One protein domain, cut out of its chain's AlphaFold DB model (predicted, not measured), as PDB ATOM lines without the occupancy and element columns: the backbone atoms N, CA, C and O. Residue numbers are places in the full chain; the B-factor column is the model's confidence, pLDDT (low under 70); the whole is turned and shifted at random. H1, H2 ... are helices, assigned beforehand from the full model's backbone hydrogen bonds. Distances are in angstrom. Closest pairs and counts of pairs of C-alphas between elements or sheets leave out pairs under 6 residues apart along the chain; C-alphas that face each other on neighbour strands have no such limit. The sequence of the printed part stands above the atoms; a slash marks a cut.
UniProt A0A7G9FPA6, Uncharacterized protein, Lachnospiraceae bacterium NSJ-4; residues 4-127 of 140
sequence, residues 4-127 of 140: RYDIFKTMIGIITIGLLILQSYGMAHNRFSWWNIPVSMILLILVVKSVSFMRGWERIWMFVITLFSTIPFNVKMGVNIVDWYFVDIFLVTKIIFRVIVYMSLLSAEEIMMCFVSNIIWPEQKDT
ATOM      1  N   ARG A   4     468.630 490.889 249.159       77.75
ATOM      2  CA  ARG A   4     468.822 492.177 249.857       77.75
ATOM      3  C   ARG A   4     468.576 492.080 251.364       77.75
ATOM      4  O   ARG A   4     469.263 492.730 252.142       77.75
ATOM      5  N   TYR A   5     467.609 491.259 251.768       79.31
ATOM      6  CA  TYR A   5     467.257 491.053 253.168       79.31
ATOM      7  C   TYR A   5     468.332 490.251 253.913       79.31
ATOM      8  O   TYR A   5     468.661 490.580 255.051       79.31
ATOM      9  N   ASP A   6     468.936 489.260 253.253       82.50
ATOM     10  CA  ASP A   6     470.056 488.502 253.824       82.50
ATOM     11  C   ASP A   6     471.301 489.377 254.011       82.50
ATOM     12  O   ASP A   6     471.900 489.354 255.081       82.50
ATOM     13  N   ILE A   7     471.633 490.231 253.034       84.56
ATOM     14  CA  ILE A   7     472.752 491.184 253.159       84.56
ATOM     15  C   ILE A   7     472.552 492.111 254.366       84.56
ATOM     16  O   ILE A   7     473.480 492.322 255.145       84.56
ATOM     17  N   PHE A   8     471.337 492.634 254.558       86.31
ATOM     18  CA  PHE A   8     471.028 493.516 255.685       86.31
ATOM     19  C   PHE A   8     471.189 492.809 257.040       86.31
ATOM     20  O   PHE A   8     471.775 493.363 257.969       86.31
ATOM     21  N   LYS A   9     470.743 491.553 257.141       84.69
ATOM     22  CA  LYS A   9     470.946 490.714 258.332       84.69
ATOM     23  C   LYS A   9     472.417 490.451 258.621       84.69
ATOM     24  O   LYS A   9     472.842 490.559 259.768       84.69
ATOM     25  N   THR A  10     473.203 490.153 257.590       86.06
ATOM     26  CA  THR A  10     474.650 489.964 257.733       86.06
ATOM     27  C   THR A  10     475.332 491.245 258.211       86.06
ATOM     28  O   THR A  10     476.176 491.174 259.099       86.06
ATOM     29  N   MET A  11     474.941 492.418 257.697       87.50
ATOM     30  CA  MET A  11     475.473 493.701 258.177       87.50
ATOM     31  C   MET A  11     475.188 493.924 259.665       87.50
ATOM     32  O   MET A  11     476.101 494.281 260.407       87.50
ATOM     33  N   ILE A  12     473.955 493.672 260.119       87.75
ATOM     34  CA  ILE A  12     473.599 493.765 261.545       87.75
ATOM     35  C   ILE A  12     474.445 492.797 262.380       87.75
ATOM     36  O   ILE A  12     474.962 493.186 263.431       87.75
ATOM     37  N   GLY A  13     474.632 491.563 261.903       87.69
ATOM     38  CA  GLY A  13     475.490 490.575 262.554       87.69
ATOM     39  C   GLY A  13     476.927 491.070 262.725       87.69
ATOM     40  O   GLY A  13     477.448 491.048 263.836       87.69
ATOM     41  N   ILE A  14     477.541 491.597 261.659       88.50
ATOM     42  CA  ILE A  14     478.914 492.133 261.690       88.50
ATOM     43  C   ILE A  14     479.036 493.292 262.685       88.50
ATOM     44  O   ILE A  14     479.964 493.310 263.491       88.50
ATOM     45  N   ILE A  15     478.089 494.238 262.666       89.69
ATOM     46  CA  ILE A  15     478.080 495.375 263.600       89.69
ATOM     47  C   ILE A  15     478.018 494.872 265.044       89.69
ATOM     48  O   ILE A  15     478.769 495.331 265.901       89.69
ATOM     49  N   THR A  16     477.155 493.895 265.308       89.94
ATOM     50  CA  THR A  16     476.943 493.373 266.660       89.94
ATOM     51  C   THR A  16     478.145 492.554 267.155       89.94
ATOM     52  O   THR A  16     478.518 492.670 268.319       89.94
ATOM     53  N   ILE A  17     478.834 491.816 266.274       89.31
ATOM     54  CA  ILE A  17     480.130 491.181 266.588       89.31
ATOM     55  C   ILE A  17     481.186 492.245 266.919       89.31
ATOM     56  O   ILE A  17     481.924 492.102 267.893       89.31
ATOM     57  N   GLY A  18     481.238 493.339 266.154       89.12
ATOM     58  CA  GLY A  18     482.125 494.467 266.446       89.12
ATOM     59  C   GLY A  18     481.877 495.066 267.834       89.12
ATOM     60  O   GLY A  18     482.827 495.321 268.574       89.12
ATOM     61  N   LEU A  19     480.607 495.220 268.224       89.50
ATOM     62  CA  LEU A  19     480.223 495.674 269.565       89.50
ATOM     63  C   LEU A  19     480.653 494.690 270.661       89.50
ATOM     64  O   LEU A  19     481.167 495.133 271.685       89.50
ATOM     65  N   LEU A  20     480.512 493.378 270.441       90.56
ATOM     66  CA  LEU A  20     480.966 492.347 271.385       90.56
ATOM     67  C   LEU A  20     482.478 492.417 271.630       90.56
ATOM     68  O   LEU A  20     482.922 492.392 272.778       90.56
ATOM     69  N   ILE A  21     483.271 492.556 270.565       88.69
ATOM     70  CA  ILE A  21     484.731 492.687 270.668       88.69
ATOM     71  C   ILE A  21     485.102 493.981 271.401       88.69
ATOM     72  O   ILE A  21     485.939 493.961 272.304       88.69
ATOM     73  N   LEU A  22     484.459 495.103 271.054       88.00
ATOM     74  CA  LEU A  22     484.694 496.389 271.712       88.00
ATOM     75  C   LEU A  22     484.357 496.326 273.206       88.00
ATOM     76  O   LEU A  22     485.103 496.843 274.035       88.00
ATOM     77  N   GLN A  23     483.252 495.672 273.558       87.25
ATOM     78  CA  GLN A  23     482.828 495.494 274.940       87.25
ATOM     79  C   GLN A  23     483.799 494.601 275.719       87.25
ATOM     80  O   GLN A  23     484.172 494.949 276.837       87.25
ATOM     81  N   SER A  24     484.260 493.502 275.123       86.88
ATOM     82  CA  SER A  24     485.276 492.619 275.708       86.88
ATOM     83  C   SER A  24     486.600 493.349 275.952       86.88
ATOM     84  O   SER A  24     487.161 493.288 277.046       86.88
ATOM     85  N   TYR A  25     487.052 494.147 274.979       87.06
ATOM     86  CA  TYR A  25     488.218 495.014 275.143       87.06
ATOM     87  C   TYR A  25     488.006 496.056 276.253       87.06
ATOM     88  O   TYR A  25     488.877 496.267 277.099       87.06
ATOM     89  N   GLY A  26     486.821 496.668 276.302       84.81
ATOM     90  CA  GLY A  26     486.427 497.579 277.371       84.81
ATOM     91  C   GLY A  26     486.461 496.914 278.748       84.81
ATOM     92  O   GLY A  26     486.973 497.506 279.691       84.81
ATOM     93  N   MET A  27     485.992 495.670 278.873       83.00
ATOM     94  CA  MET A  27     486.069 494.894 280.118       83.00
ATOM     95  C   MET A  27     487.506 494.546 280.515       83.00
ATOM     96  O   MET A  27     487.797 494.457 281.705       83.00
ATOM     97  N   ALA A  28     488.401 494.370 279.542       83.06
ATOM     98  CA  ALA A  28     489.814 494.104 279.788       83.06
ATOM     99  C   ALA A  28     490.588 495.347 280.281       83.06
ATOM    100  O   ALA A  28     491.551 495.221 281.039       83.06
ATOM    101  N   HIS A  29     490.197 496.553 279.866       81.12
ATOM    102  CA  HIS A  29     490.967 497.772 280.154       81.12
ATOM    103  C   HIS A  29     490.305 498.752 281.130       81.12
ATOM    104  O   HIS A  29     491.019 499.488 281.809       81.12
ATOM    105  N   ASN A  30     488.977 498.749 281.243       79.44
ATOM    106  CA  ASN A  30     488.232 499.636 282.135       79.44
ATOM    107  C   ASN A  30     487.755 498.908 283.397       79.44
ATOM    108  O   ASN A  30     487.982 497.714 283.596       79.44
ATOM    109  N   ARG A  31     487.066 499.640 284.281       74.25
ATOM    110  CA  ARG A  31     486.459 499.066 285.484       74.25
ATOM    111  C   ARG A  31     485.449 497.989 285.086       74.25
ATOM    112  O   ARG A  31     484.469 498.276 284.400       74.25
ATOM    113  N   PHE A  32     485.689 496.767 285.547       71.38
ATOM    114  CA  PHE A  32     484.780 495.650 285.341       71.38
ATOM    115  C   PHE A  32     483.403 495.974 285.937       71.38
ATOM    116  O   PHE A  32     483.286 496.305 287.118       71.38
ATOM    117  N   SER A  33     482.364 495.887 285.105       78.75
ATOM    118  CA  SER A  33     480.969 496.020 285.515       78.75
ATOM    119  C   SER A  33     480.270 494.689 285.308       78.75
ATOM    120  O   SER A  33     480.274 494.148 284.201       78.75
ATOM    121  N   TRP A  34     479.619 494.193 286.357       75.62
ATOM    122  CA  TRP A  34     478.830 492.961 286.309       75.62
ATOM    123  C   TRP A  34     477.695 493.022 285.277       75.62
ATOM    124  O   TRP A  34     477.301 491.987 284.751       75.62
ATOM    125  N   TRP A  35     477.230 494.224 284.915       81.75
ATOM    126  CA  TRP A  35     476.230 494.433 283.862       81.75
ATOM    127  C   TRP A  35     476.723 494.089 282.458       81.75
ATOM    128  O   TRP A  35     475.911 493.818 281.577       81.75
ATOM    129  N   ASN A  36     478.036 494.050 282.233       84.00
ATOM    130  CA  ASN A  36     478.565 493.766 280.906       84.00
ATOM    131  C   ASN A  36     478.342 492.299 280.507       84.00
ATOM    132  O   ASN A  36     478.130 492.027 279.333       84.00
ATOM    133  N   ILE A  37     478.317 491.363 281.463       82.69
ATOM    134  CA  ILE A  37     478.077 489.938 281.185       82.69
ATOM    135  C   ILE A  37     476.683 489.697 280.569       82.69
ATOM    136  O   ILE A  37     476.619 489.147 279.467       82.69
ATOM    137  N   PRO A  38     475.559 490.105 281.203       87.38
ATOM    138  CA  PRO A  38     474.234 489.880 280.628       87.38
ATOM    139  C   PRO A  38     474.027 490.651 279.320       87.38
ATOM    140  O   PRO A  38     473.384 490.131 278.411       87.38
ATOM    141  N   VAL A  39     474.610 491.847 279.177       88.12
ATOM    142  CA  VAL A  39     474.565 492.603 277.914       88.12
ATOM    143  C   VAL A  39     475.266 491.833 276.793       88.12
ATOM    144  O   VAL A  39     474.679 491.662 275.726       88.12
ATOM    145  N   SER A  40     476.467 491.297 277.041       88.25
ATOM    146  CA  SER A  40     477.179 490.468 276.062       88.25
ATOM    147  C   SER A  40     476.379 489.219 275.681       88.25
ATOM    148  O   SER A  40     476.316 488.884 274.501       88.25
ATOM    149  N   MET A  41     475.704 488.563 276.635       89.25
ATOM    150  CA  MET A  41     474.844 487.413 276.318       89.25
ATOM    151  C   MET A  41     473.672 487.783 275.414       89.25
ATOM    152  O   MET A  41     473.387 487.070 274.454       89.25
ATOM    153  N   ILE A  42     473.007 488.906 275.679       90.50
ATOM    154  CA  ILE A  42     471.903 489.369 274.833       90.50
ATOM    155  C   ILE A  42     472.410 489.665 273.415       90.50
ATOM    156  O   ILE A  42     471.790 489.236 272.443       90.50
ATOM    157  N   LEU A  43     473.552 490.347 273.284       90.88
ATOM    158  CA  LEU A  43     474.156 490.642 271.983       90.88
ATOM    159  C   LEU A  43     474.548 489.365 271.220       90.88
ATOM    160  O   LEU A  43     474.281 489.280 270.022       90.88
ATOM    161  N   LEU A  44     475.106 488.357 271.901       91.06
ATOM    162  CA  LEU A  44     475.417 487.050 271.309       91.06
ATOM    163  C   LEU A  44     474.162 486.379 270.737       91.06
ATOM    164  O   LEU A  44     474.143 485.986 269.569       91.06
ATOM    165  N   ILE A  45     473.082 486.327 271.519       90.00
ATOM    166  CA  ILE A  45     471.813 485.731 271.083       90.00
ATOM    167  C   ILE A  45     471.236 486.486 269.879       90.00
ATOM    168  O   ILE A  45     470.733 485.865 268.938       90.00
ATOM    169  N   LEU A  46     471.325 487.819 269.879       90.25
ATOM    170  CA  LEU A  46     470.856 488.655 268.773       90.25
ATOM    171  C   LEU A  46     471.643 488.401 267.482       90.25
ATOM    172  O   LEU A  46     471.025 488.290 266.421       90.25
ATOM    173  N   VAL A  47     472.972 488.263 267.544       91.12
ATOM    174  CA  VAL A  47     473.786 487.908 266.366       91.12
ATOM    175  C   VAL A  47     473.336 486.572 265.804       91.12
ATOM    176  O   VAL A  47     472.974 486.487 264.630       91.12
ATOM    177  N   VAL A  48     473.306 485.545 266.653       89.56
ATOM    178  CA  VAL A  48     473.048 484.173 266.215       89.56
ATOM    179  C   VAL A  48     471.632 484.016 265.662       89.56
ATOM    180  O   VAL A  48     471.440 483.347 264.650       89.56
ATOM    181  N   LYS A  49     470.636 484.707 266.236       87.25
ATOM    182  CA  LYS A  49     469.275 484.724 265.672       87.25
ATOM    183  C   LYS A  49     469.132 485.555 264.397       87.25
ATOM    184  O   LYS A  49     468.261 485.255 263.578       87.25
ATOM    185  N   SER A  50     469.880 486.646 264.251       83.56
ATOM    186  CA  SER A  50     469.650 487.607 263.163       83.56
ATOM    187  C   SER A  50     470.228 487.143 261.828       83.56
ATOM    188  O   SER A  50     469.605 487.388 260.791       83.56
ATOM    189  N   VAL A  51     471.367 486.446 261.836       86.56
ATOM    190  CA  VAL A  51     472.091 486.045 260.622       86.56
ATOM    191  C   VAL A  51     471.514 484.751 260.043       86.56
ATOM    192  O   VAL A  51     471.590 483.684 260.645       86.56
ATOM    193  N   SER A  52     470.973 484.821 258.823       81.56
ATOM    194  CA  SER A  52     470.286 483.693 258.174       81.56
ATOM    195  C   SER A  52     471.178 482.472 257.925       81.56
ATOM    196  O   SER A  52     470.684 481.349 257.979       81.56
ATOM    197  N   PHE A  53     472.480 482.676 257.715       82.75
ATOM    198  CA  PHE A  53     473.463 481.601 257.536       82.75
ATOM    199  C   PHE A  53     473.674 480.741 258.792       82.75
ATOM    200  O   PHE A  53     474.010 479.566 258.677       82.75
ATOM    201  N   MET A  54     473.443 481.291 259.986       85.88
ATOM    202  CA  MET A  54     473.675 480.580 261.250       85.88
ATOM    203  C   MET A  54     472.527 479.631 261.620       85.88
ATOM    204  O   MET A  54     472.637 478.861 262.571       85.88
ATOM    205  N   ARG A  55     471.424 479.670 260.862       84.56
ATOM    206  CA  ARG A  55     470.188 478.961 261.186       84.56
ATOM    207  C   ARG A  55     470.339 477.438 261.085       84.56
ATOM    208  O   ARG A  55     470.713 476.905 260.036       84.56
ATOM    209  N   GLY A  56     469.964 476.743 262.151       84.69
ATOM    210  CA  GLY A  56     470.132 475.301 262.339       84.69
ATOM    211  C   GLY A  56     471.503 474.879 262.879       84.69
ATOM    212  O   GLY A  56     471.666 473.708 263.203       84.69
ATOM    213  N   TRP A  57     472.463 475.803 262.976       88.12
ATOM    214  CA  TRP A  57     473.810 475.582 263.518       88.12
ATOM    215  C   TRP A  57     474.132 476.585 264.639       88.12
ATOM    216  O   TRP A  57     475.294 476.917 264.886       88.12
ATOM    217  N   GLU A  58     473.101 477.118 265.292       90.19
ATOM    218  CA  GLU A  58     473.185 478.208 266.262       90.19
ATOM    219  C   GLU A  58     474.141 477.892 267.412       90.19
ATOM    220  O   GLU A  58     474.884 478.768 267.845       90.19
ATOM    221  N   ARG A  59     474.194 476.635 267.862       86.88
ATOM    222  CA  ARG A  59     475.103 476.188 268.926       86.88
ATOM    223  C   ARG A  59     476.575 476.318 268.532       86.88
ATOM    224  O   ARG A  59     477.372 476.829 269.315       86.88
ATOM    225  N   ILE A  60     476.925 475.927 267.307       87.75
ATOM    226  CA  ILE A  60     478.295 476.067 266.792       87.75
ATOM    227  C   ILE A  60     478.642 477.551 266.655       87.75
ATOM    228  O   ILE A  60     479.710 477.982 267.087       87.75
ATOM    229  N   TRP A  61     477.731 478.359 266.112       90.06
ATOM    230  CA  TRP A  61     477.974 479.791 265.936       90.06
ATOM    231  C   TRP A  61     478.080 480.551 267.257       90.06
ATOM    232  O   TRP A  61     478.956 481.404 267.383       90.06
ATOM    233  N   MET A  62     477.266 480.207 268.259       90.38
ATOM    234  CA  MET A  62     477.404 480.719 269.627       90.38
ATOM    235  C   MET A  62     478.810 480.469 270.167       90.38
ATOM    236  O   MET A  62     479.434 481.391 270.693       90.38
ATOM    237  N   PHE A  63     479.326 479.250 270.001       89.00
ATOM    238  CA  PHE A  63     480.670 478.898 270.445       89.00
ATOM    239  C   PHE A  63     481.745 479.691 269.694       89.00
ATOM    240  O   PHE A  63     482.567 480.355 270.320       89.00
ATOM    241  N   VAL A  64     481.696 479.701 268.358       90.25
ATOM    242  CA  VAL A  64     482.677 480.400 267.512       90.25
ATOM    243  C   VAL A  64     482.734 481.894 267.838       90.25
ATOM    244  O   VAL A  64     483.813 482.449 268.032       90.25
ATOM    245  N   ILE A  65     481.584 482.565 267.928       91.44
ATOM    246  CA  ILE A  65     481.540 484.011 268.185       91.44
ATOM    247  C   ILE A  65     482.032 484.322 269.601       91.44
ATOM    248  O   ILE A  65     482.770 485.291 269.796       91.44
ATOM    249  N   THR A  66     481.667 483.496 270.584       91.31
ATOM    250  CA  THR A  66     482.161 483.640 271.958       91.31
ATOM    251  C   THR A  66     483.678 483.501 271.989       91.31
ATOM    252  O   THR A  66     484.341 484.436 272.425       91.31
ATOM    253  N   LEU A  67     484.223 482.423 271.413       90.12
ATOM    254  CA  LEU A  67     485.658 482.133 271.379       90.12
ATOM    255  C   LEU A  67     486.485 483.324 270.882       90.12
ATOM    256  O   LEU A  67     487.524 483.629 271.456       90.12
ATOM    257  N   PHE A  68     486.033 484.000 269.822       89.75
ATOM    258  CA  PHE A  68     486.738 485.159 269.273       89.75
ATOM    259  C   PHE A  68     486.505 486.443 270.069       89.75
ATOM    260  O   PHE A  68     487.424 487.250 270.226       89.75
ATOM    261  N   SER A  69     485.286 486.661 270.561       89.50
ATOM    262  CA  SER A  69     484.944 487.894 271.270       89.50
ATOM    263  C   SER A  69     485.535 487.953 272.678       89.50
ATOM    264  O   SER A  69     485.870 489.045 273.129       89.50
ATOM    265  N   THR A  70     485.739 486.828 273.367       89.56
ATOM    266  CA  THR A  70     486.239 486.802 274.754       89.56
ATOM    267  C   THR A  70     487.764 486.822 274.869       89.56
ATOM    268  O   THR A  70     488.272 487.050 275.966       89.56
ATOM    269  N   ILE A  71     488.520 486.701 273.764       90.00
ATOM    270  CA  ILE A  71     490.000 486.686 273.780       90.00
ATOM    271  C   ILE A  71     490.594 487.848 274.596       90.00
ATOM    272  O   ILE A  71     491.387 487.574 275.504       90.00
ATOM    273  N   PRO A  72     490.237 489.130 274.351       87.81
ATOM    274  CA  PRO A  72     490.824 490.243 275.101       87.81
ATOM    275  C   PRO A  72     490.569 490.135 276.609       87.81
ATOM    276  O   PRO A  72     491.474 490.358 277.416       87.81
ATOM    277  N   PHE A  73     489.347 489.755 276.985       87.94
ATOM    278  CA  PHE A  73     488.942 489.571 278.373       87.94
ATOM    279  C   PHE A  73     489.698 488.418 279.046       87.94
ATOM    280  O   PHE A  73     490.294 488.617 280.106       87.94
ATOM    281  N   ASN A  74     489.762 487.247 278.408       90.81
ATOM    282  CA  ASN A  74     490.417 486.059 278.961       90.81
ATOM    283  C   ASN A  74     491.924 486.243 279.124       90.81
ATOM    284  O   ASN A  74     492.488 485.853 280.149       90.81
ATOM    285  N   VAL A  75     492.581 486.906 278.166       90.81
ATOM    286  CA  VAL A  75     494.001 487.265 278.285       90.81
ATOM    287  C   VAL A  75     494.222 488.171 279.494       90.81
ATOM    288  O   VAL A  75     495.119 487.918 280.303       90.81
ATOM    289  N   LYS A  76     493.394 489.208 279.665       90.06
ATOM    290  CA  LYS A  76     493.528 490.132 280.795       90.06
ATOM    291  C   LYS A  76     493.279 489.447 282.136       90.06
ATOM    292  O   LYS A  76     494.048 489.665 283.072       90.06
ATOM    293  N   MET A  77     492.233 488.631 282.234       87.69
ATOM    294  CA  MET A  77     491.918 487.883 283.449       87.69
ATOM    295  C   MET A  77     493.051 486.930 283.821       87.69
ATOM    296  O   MET A  77     493.464 486.911 284.979       87.69
ATOM    297  N   GLY A  78     493.624 486.221 282.844       89.56
ATOM    298  CA  GLY A  78     494.793 485.368 283.059       89.56
ATOM    299  C   GLY A  78     495.991 486.137 283.621       89.56
ATOM    300  O   GLY A  78     496.605 485.693 284.590       89.56
ATOM    301  N   VAL A  79     496.293 487.320 283.071       89.38
ATOM    302  CA  VAL A  79     497.356 488.198 283.592       89.38
ATOM    303  C   VAL A  79     497.056 488.635 285.026       89.38
ATOM    304  O   VAL A  79     497.901 488.447 285.894       89.38
ATOM    305  N   ASN A  80     495.854 489.155 285.289       88.88
ATOM    306  CA  ASN A  80     495.473 489.664 286.607       88.88
ATOM    307  C   ASN A  80     495.503 488.571 287.690       88.88
ATOM    308  O   ASN A  80     496.029 488.809 288.773       88.88
ATOM    309  N   ILE A  81     494.958 487.382 287.406       88.88
ATOM    310  CA  ILE A  81     494.935 486.256 288.350       88.88
ATOM    311  C   ILE A  81     496.367 485.827 288.671       88.88
ATOM    312  O   ILE A  81     496.742 485.745 289.837       88.88
ATOM    313  N   VAL A  82     497.193 485.589 287.649       89.56
ATOM    314  CA  VAL A  82     498.565 485.118 287.869       89.56
ATOM    315  C   VAL A  82     499.406 486.161 288.588       89.56
ATOM    316  O   VAL A  82     500.137 485.807 289.507       89.56
ATOM    317  N   ASP A  83     499.285 487.437 288.226       88.19
ATOM    318  CA  ASP A  83     500.050 488.496 288.882       88.19
ATOM    319  C   ASP A  83     499.625 488.691 290.344       88.19
ATOM    320  O   ASP A  83     500.464 489.044 291.170       88.19
ATOM    321  N   TRP A  84     498.363 488.402 290.689       87.06
ATOM    322  CA  TRP A  84     497.883 488.478 292.068       87.06
ATOM    323  C   TRP A  84     498.425 487.349 292.957       87.06
ATOM    324  O   TRP A  84     498.801 487.604 294.099       87.06
ATOM    325  N   TYR A  85     498.504 486.120 292.437       83.44
ATOM    326  CA  TYR A  85     498.978 484.954 293.201       83.44
ATOM    327  C   TYR A  85     500.498 484.743 293.138       83.44
ATOM    328  O   TYR A  85     501.066 484.114 294.028       83.44
ATOM    329  N   PHE A  86     501.168 485.263 292.110       81.31
ATOM    330  CA  PHE A  86     502.580 484.998 291.837       81.31
ATOM    331  C   PHE A  86     503.371 486.292 291.623       81.31
ATOM    332  O   PHE A  86     503.949 486.513 290.559       81.31
ATOM    333  N   VAL A  87     503.412 487.156 292.639       69.38
ATOM    334  CA  VAL A  87     504.098 488.461 292.578       69.38
ATOM    335  C   VAL A  87     505.607 488.300 292.315       69.38
ATOM    336  O   VAL A  87     506.106 488.867 291.341       69.38
ATOM    337  N   ASP A  88     506.291 487.423 293.058       74.44
ATOM    338  CA  ASP A  88     507.767 487.319 293.080       74.44
ATOM    339  C   ASP A  88     508.357 486.102 292.334       74.44
ATOM    340  O   ASP A  88     509.518 485.739 292.516       74.44
ATOM    341  N   ILE A  89     507.571 485.437 291.482       77.56
ATOM    342  CA  ILE A  89     508.034 484.252 290.738       77.56
ATOM    343  C   ILE A  89     508.708 484.628 289.406       77.56
ATOM    344  O   ILE A  89     508.333 485.602 288.750       77.56
ATOM    345  N   PHE A  90     509.667 483.799 288.966       81.38
ATOM    346  CA  PHE A  90     510.274 483.834 287.631       81.38
ATOM    347  C   PHE A  90     509.255 483.987 286.488       81.38
ATOM    348  O   PHE A  90     508.206 483.338 286.450       81.38
ATOM    349  N   LEU A  91     509.630 484.791 285.489       84.06
ATOM    350  CA  LEU A  91     508.815 485.116 284.314       84.06
ATOM    351  C   LEU A  91     508.252 483.874 283.600       84.06
ATOM    352  O   LEU A  91     507.076 483.851 283.242       84.06
ATOM    353  N   VAL A  92     509.077 482.838 283.411       86.25
ATOM    354  CA  VAL A  92     508.694 481.614 282.685       86.25
ATOM    355  C   VAL A  92     507.527 480.907 283.375       86.25
ATOM    356  O   VAL A  92     506.552 480.543 282.724       86.25
ATOM    357  N   THR A  93     507.577 480.778 284.699       86.19
ATOM    358  CA  THR A  93     506.495 480.171 285.476       86.19
ATOM    359  C   THR A  93     505.214 480.994 285.363       86.19
ATOM    360  O   THR A  93     504.151 480.419 285.143       86.19
ATOM    361  N   LYS A  94     505.293 482.334 285.404       86.94
ATOM    362  CA  LYS A  94     504.111 483.189 285.193       86.94
ATOM    363  C   LYS A  94     503.482 482.962 283.817       86.94
ATOM    364  O   LYS A  94     502.263 482.893 283.717       86.94
ATOM    365  N   ILE A  95     504.286 482.818 282.763       88.81
ATOM    366  CA  ILE A  95     503.777 482.541 281.410       88.81
ATOM    367  C   ILE A  95     503.031 481.202 281.379       88.81
ATOM    368  O   ILE A  95     501.900 481.158 280.898       88.81
ATOM    369  N   ILE A  96     503.614 480.140 281.943       90.69
ATOM    370  CA  ILE A  96     502.978 478.814 281.994       90.69
ATOM    371  C   ILE A  96     501.638 478.888 282.737       90.69
ATOM    372  O   ILE A  96     500.618 478.443 282.214       90.69
ATOM    373  N   PHE A  97     501.604 479.515 283.916       90.56
ATOM    374  CA  PHE A  97     500.363 479.662 284.679       90.56
ATOM    375  C   PHE A  97     499.319 480.525 283.960       90.56
ATOM    376  O   PHE A  97     498.135 480.205 284.021       90.56
ATOM    377  N   ARG A  98     499.724 481.573 283.227       91.44
ATOM    378  CA  ARG A  98     498.789 482.392 282.431       91.44
ATOM    379  C   ARG A  98     498.115 481.558 281.348       91.44
ATOM    380  O   ARG A  98     496.909 481.684 281.166       91.44
ATOM    381  N   VAL A  99     498.868 480.686 280.675       91.69
ATOM    382  CA  VAL A  99     498.318 479.757 279.675       91.69
ATOM    383  C   VAL A  99     497.349 478.767 280.323       91.69
ATOM    384  O   VAL A  99     496.259 478.567 279.797       91.69
ATOM    385  N   ILE A 100     497.690 478.198 281.484       93.38
ATOM    386  CA  ILE A 100     496.803 477.268 282.210       93.38
ATOM    387  C   ILE A 100     495.487 477.951 282.604       93.38
ATOM    388  O   ILE A 100     494.411 477.396 282.378       93.38
ATOM    389  N   VAL A 101     495.557 479.163 283.162       93.25
ATOM    390  CA  VAL A 101     494.364 479.935 283.538       93.25
ATOM    391  C   VAL A 101     493.538 480.280 282.301       93.25
ATOM    392  O   VAL A 101     492.327 480.100 282.318       93.25
ATOM    393  N   TYR A 102     494.179 480.706 281.211       92.69
ATOM    394  CA  TYR A 102     493.498 481.001 279.952       92.69
ATOM    395  C   TYR A 102     492.756 479.780 279.391       92.69
ATOM    396  O   TYR A 102     491.579 479.884 279.054       92.69
ATOM    397  N   MET A 103     493.403 478.610 279.350       93.00
ATOM    398  CA  MET A 103     492.758 477.367 278.909       93.00
ATOM    399  C   MET A 103     491.590 476.979 279.816       93.00
ATOM    400  O   MET A 103     490.545 476.565 279.331       93.00
ATOM    401  N   SER A 104     491.735 477.177 281.127       93.25
ATOM    402  CA  SER A 104     490.670 476.893 282.094       93.25
ATOM    403  C   SER A 104     489.458 477.815 281.902       93.25
ATOM    404  O   SER A 104     488.320 477.357 281.983       93.25
ATOM    405  N   LEU A 105     489.689 479.103 281.615       91.81
ATOM    406  CA  LEU A 105     488.631 480.062 281.280       91.81
ATOM    407  C   LEU A 105     487.912 479.664 279.987       91.81
ATOM    408  O   LEU A 105     486.686 479.645 279.971       91.81
ATOM    409  N   LEU A 106     488.655 479.273 278.947       91.12
ATOM    410  CA  LEU A 106     488.067 478.780 277.698       91.12
ATOM    411  C   LEU A 106     487.185 477.547 277.917       91.12
ATOM    412  O   LEU A 106     486.067 477.503 277.410       91.12
ATOM    413  N   SER A 107     487.642 476.573 278.707       91.25
ATOM    414  CA  SER A 107     486.830 475.394 279.034       91.25
ATOM    415  C   SER A 107     485.566 475.760 279.817       91.25
ATOM    416  O   SER A 107     484.499 475.201 279.571       91.25
ATOM    417  N   ALA A 108     485.650 476.714 280.750       91.44
ATOM    418  CA  ALA A 108     484.484 477.185 281.492       91.44
ATOM    419  C   ALA A 108     483.473 477.906 280.582       91.44
ATOM    420  O   ALA A 108     482.266 477.680 280.702       91.44
ATOM    421  N   GLU A 109     483.955 478.739 279.655       89.19
ATOM    422  CA  GLU A 109     483.123 479.394 278.644       89.19
ATOM    423  C   GLU A 109     482.441 478.372 277.736       89.19
ATOM    424  O   GLU A 109     481.241 478.481 277.506       89.19
ATOM    425  N   GLU A 110     483.160 477.350 277.273       88.12
ATOM    426  CA  GLU A 110     482.602 476.281 276.443       88.12
ATOM    427  C   GLU A 110     481.443 475.560 277.138       88.12
ATOM    428  O   GLU A 110     480.354 475.441 276.573       88.12
ATOM    429  N   ILE A 111     481.646 475.136 278.389       90.50
ATOM    430  CA  ILE A 111     480.617 474.451 279.181       90.50
ATOM    431  C   ILE A 111     479.400 475.363 279.377       90.50
ATOM    432  O   ILE A 111     478.260 474.928 279.186       90.50
ATOM    433  N   MET A 112     479.625 476.636 279.717       89.75
ATOM    434  CA  MET A 112     478.548 477.608 279.901       89.75
ATOM    435  C   MET A 112     477.775 477.841 278.597       89.75
ATOM    436  O   MET A 112     476.544 477.818 278.607       89.75
ATOM    437  N   MET A 113     478.465 478.026 277.471       89.25
ATOM    438  CA  MET A 113     477.828 478.244 276.170       89.25
ATOM    439  C   MET A 113     477.086 477.010 275.683       89.25
ATOM    440  O   MET A 113     476.004 477.143 275.114       89.25
ATOM    441  N   CYS A 114     477.609 475.811 275.933       86.50
ATOM    442  CA  CYS A 114     476.908 474.563 275.657       86.50
ATOM    443  C   CYS A 114     475.587 474.504 276.437       86.50
ATOM    444  O   CYS A 114     474.525 474.300 275.851       86.50
ATOM    445  N   PHE A 115     475.621 474.791 277.740       89.06
ATOM    446  CA  PHE A 115     474.417 474.818 278.568       89.06
ATOM    447  C   PHE A 115     473.399 475.866 278.090       89.06
ATOM    448  O   PHE A 115     472.228 475.550 277.884       89.06
ATOM    449  N   VAL A 116     473.844 477.104 277.858       88.88
ATOM    450  CA  VAL A 116     472.981 478.208 277.409       88.88
ATOM    451  C   VAL A 116     472.396 477.929 276.023       88.88
ATOM    452  O   VAL A 116     471.198 478.113 275.811       88.88
ATOM    453  N   SER A 117     473.210 477.458 275.078       86.81
ATOM    454  CA  SER A 117     472.746 477.159 273.720       86.81
ATOM    455  C   SER A 117     471.736 476.015 273.692       86.81
ATOM    456  O   SER A 117     470.747 476.134 272.975       86.81
ATOM    457  N   ASN A 118     471.905 474.980 274.522       86.44
ATOM    458  CA  ASN A 118     470.934 473.889 274.647       86.44
ATOM    459  C   ASN A 118     469.565 474.369 275.150       86.44
ATOM    460  O   ASN A 118     468.540 473.834 274.737       86.44
ATOM    461  N   ILE A 119     469.532 475.378 276.026       88.31
ATOM    462  CA  ILE A 119     468.278 475.958 276.526       88.31
ATOM    463  C   ILE A 119     467.594 476.802 275.445       88.31
ATOM    464  O   ILE A 119     466.376 476.752 275.296       88.31
ATOM    465  N   ILE A 120     468.362 477.610 274.710       88.56
ATOM    466  CA  ILE A 120     467.804 478.583 273.758       88.56
ATOM    467  C   ILE A 120     467.432 477.922 272.424       88.56
ATOM    468  O   ILE A 120     466.415 478.284 271.827       88.56
ATOM    469  N   TRP A 121     468.243 476.972 271.957       88.44
ATOM    470  CA  TRP A 121     468.066 476.259 270.694       88.44
ATOM    471  C   TRP A 121     468.150 474.742 270.913       88.44
ATOM    472  O   TRP A 121     469.169 474.126 270.587       88.44
ATOM    473  N   PRO A 122     467.085 474.128 271.458       80.94
ATOM    474  CA  PRO A 122     467.050 472.685 271.691       80.94
ATOM    475  C   PRO A 122     467.059 471.889 270.378       80.94
ATOM    476  O   PRO A 122     467.653 470.817 270.306       80.94
ATOM    477  N   GLU A 123     466.441 472.436 269.332       80.12
ATOM    478  CA  GLU A 123     466.447 471.866 267.987       80.12
ATOM    479  C   GLU A 123     467.647 472.410 267.205       80.12
ATOM    480  O   GLU A 123     467.798 473.620 267.005       80.12
ATOM    481  N   GLN A 124     468.523 471.509 266.768       78.88
ATOM    482  CA  GLN A 124     469.678 471.789 265.918       78.88
ATOM    483  C   GLN A 124     469.674 470.789 264.767       78.88
ATOM    484  O   GLN A 124     469.133 469.695 264.907       78.88
ATOM    485  N   LYS A 125     470.262 471.160 263.628       78.12
ATOM    486  CA  LYS A 125     470.495 470.191 262.554       78.12
ATOM    487  C   LYS A 125     471.446 469.112 263.050       78.12
ATOM    488  O   LYS A 125     472.340 469.409 263.850       78.12
ATOM    489  N   ASP A 126     471.258 467.897 262.553       64.94
ATOM    490  CA  ASP A 126     472.171 466.809 262.850       64.94
ATOM    491  C   ASP A 126     473.586 467.190 262.437       64.94
ATOM    492  O   ASP A 126     473.861 467.690 261.344       64.94
ATOM    493  N   THR A 127     474.497 467.041 263.390       63.03
ATOM    494  CA  THR A 127     475.923 467.149 263.127       63.03
ATOM    495  C   THR A 127     476.357 465.972 262.265       63.03
ATOM    496  O   THR A 127     475.848 464.873 262.436       63.03
TER     497      THR A 127
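Overview. This is residues 4 to 127 of the 140 residues of an uncharacterized protein of Lachnospiraceae bacterium NSJ-4 (UniProt A0A7G9FPA6). An elongated, all-helix domain lies before you: two long helices, H1 and H5, run along opposite sides, with H3 and H4 between them, following each other with a turn of one residue. H2 folds back beside H1 and also packs on H3, while H4 crosses the first part of H5 at the far end from residue 4. The printed part has 124 residues with five named helices, in the order H1, H2, H3, H4, H5, and no named strand. It is only just loose, close to compact, with a radius of gyration of the C-alphas of 16.7 A, and it spans 57 by 31 by 23 A.

Arrangement. Start with H1, residues 4 to 29, and go on to H2, residues 36 to 50: they are a helical hairpin, opposite ways at a shallow tilt of 17 degrees, and their closest C-alphas, of Gly 13 and Val 47, are 5.0 A apart. Next comes H3, residues 58 to 69, which touches H2 at a steep tilt of 47 degrees, the closest C-alphas being those of Val 48 and Glu 58, 6.0 A apart. H3 also touches H1, with residues 65 to 69 alone; C-alphas 21 and 69 are the closest, at 4.8 A. H4, residues 71 to 85, meets H3 only through their link, and it touches H1 at a shallow tilt of 15 degrees, the same way, with the closest C-alphas, of Ala 28 and Phe 73, 4.8 A apart. Last, look at H5, residues 91 to 120. It touches H4 at a steep tilt of 50 degrees, closest at the C-alphas of Gly 78 and Arg 98, 5.0 A apart, and H3 at a shallow tilt of 29 degrees, closest at those of Arg 59 and Ser 117, 5.4 A apart. H2 and H5 are near each other, while H1 and H5 are apart, as are H2 and H4. In H1, H2, H3, H4 and H5 every O i to N i+4 pair is within hydrogen-bond range.

Along the chain. Find C-alpha 4 at (468.822, 492.177, 249.857); from there H1 runs 37.9 A to C-alpha 29. H2 measures 20.8 A, H3 16.0 A and H4 21.5 A. H5 begins at C-alpha 91, at (508.815, 485.116, 284.314), and runs 42.8 A to C-alpha 120 at (467.804, 478.583, 273.758).

Size, cuts and confidence. The two C-alphas farthest apart are those of Arg 4 and Asp 88, at 58.4 A. The printed part has no cut and no long link, and residues 30 to 35 and 87 to 92 stand free. Look for low confidence at residue 87 and residues 126 to 127, where the model's pLDDT is under 70.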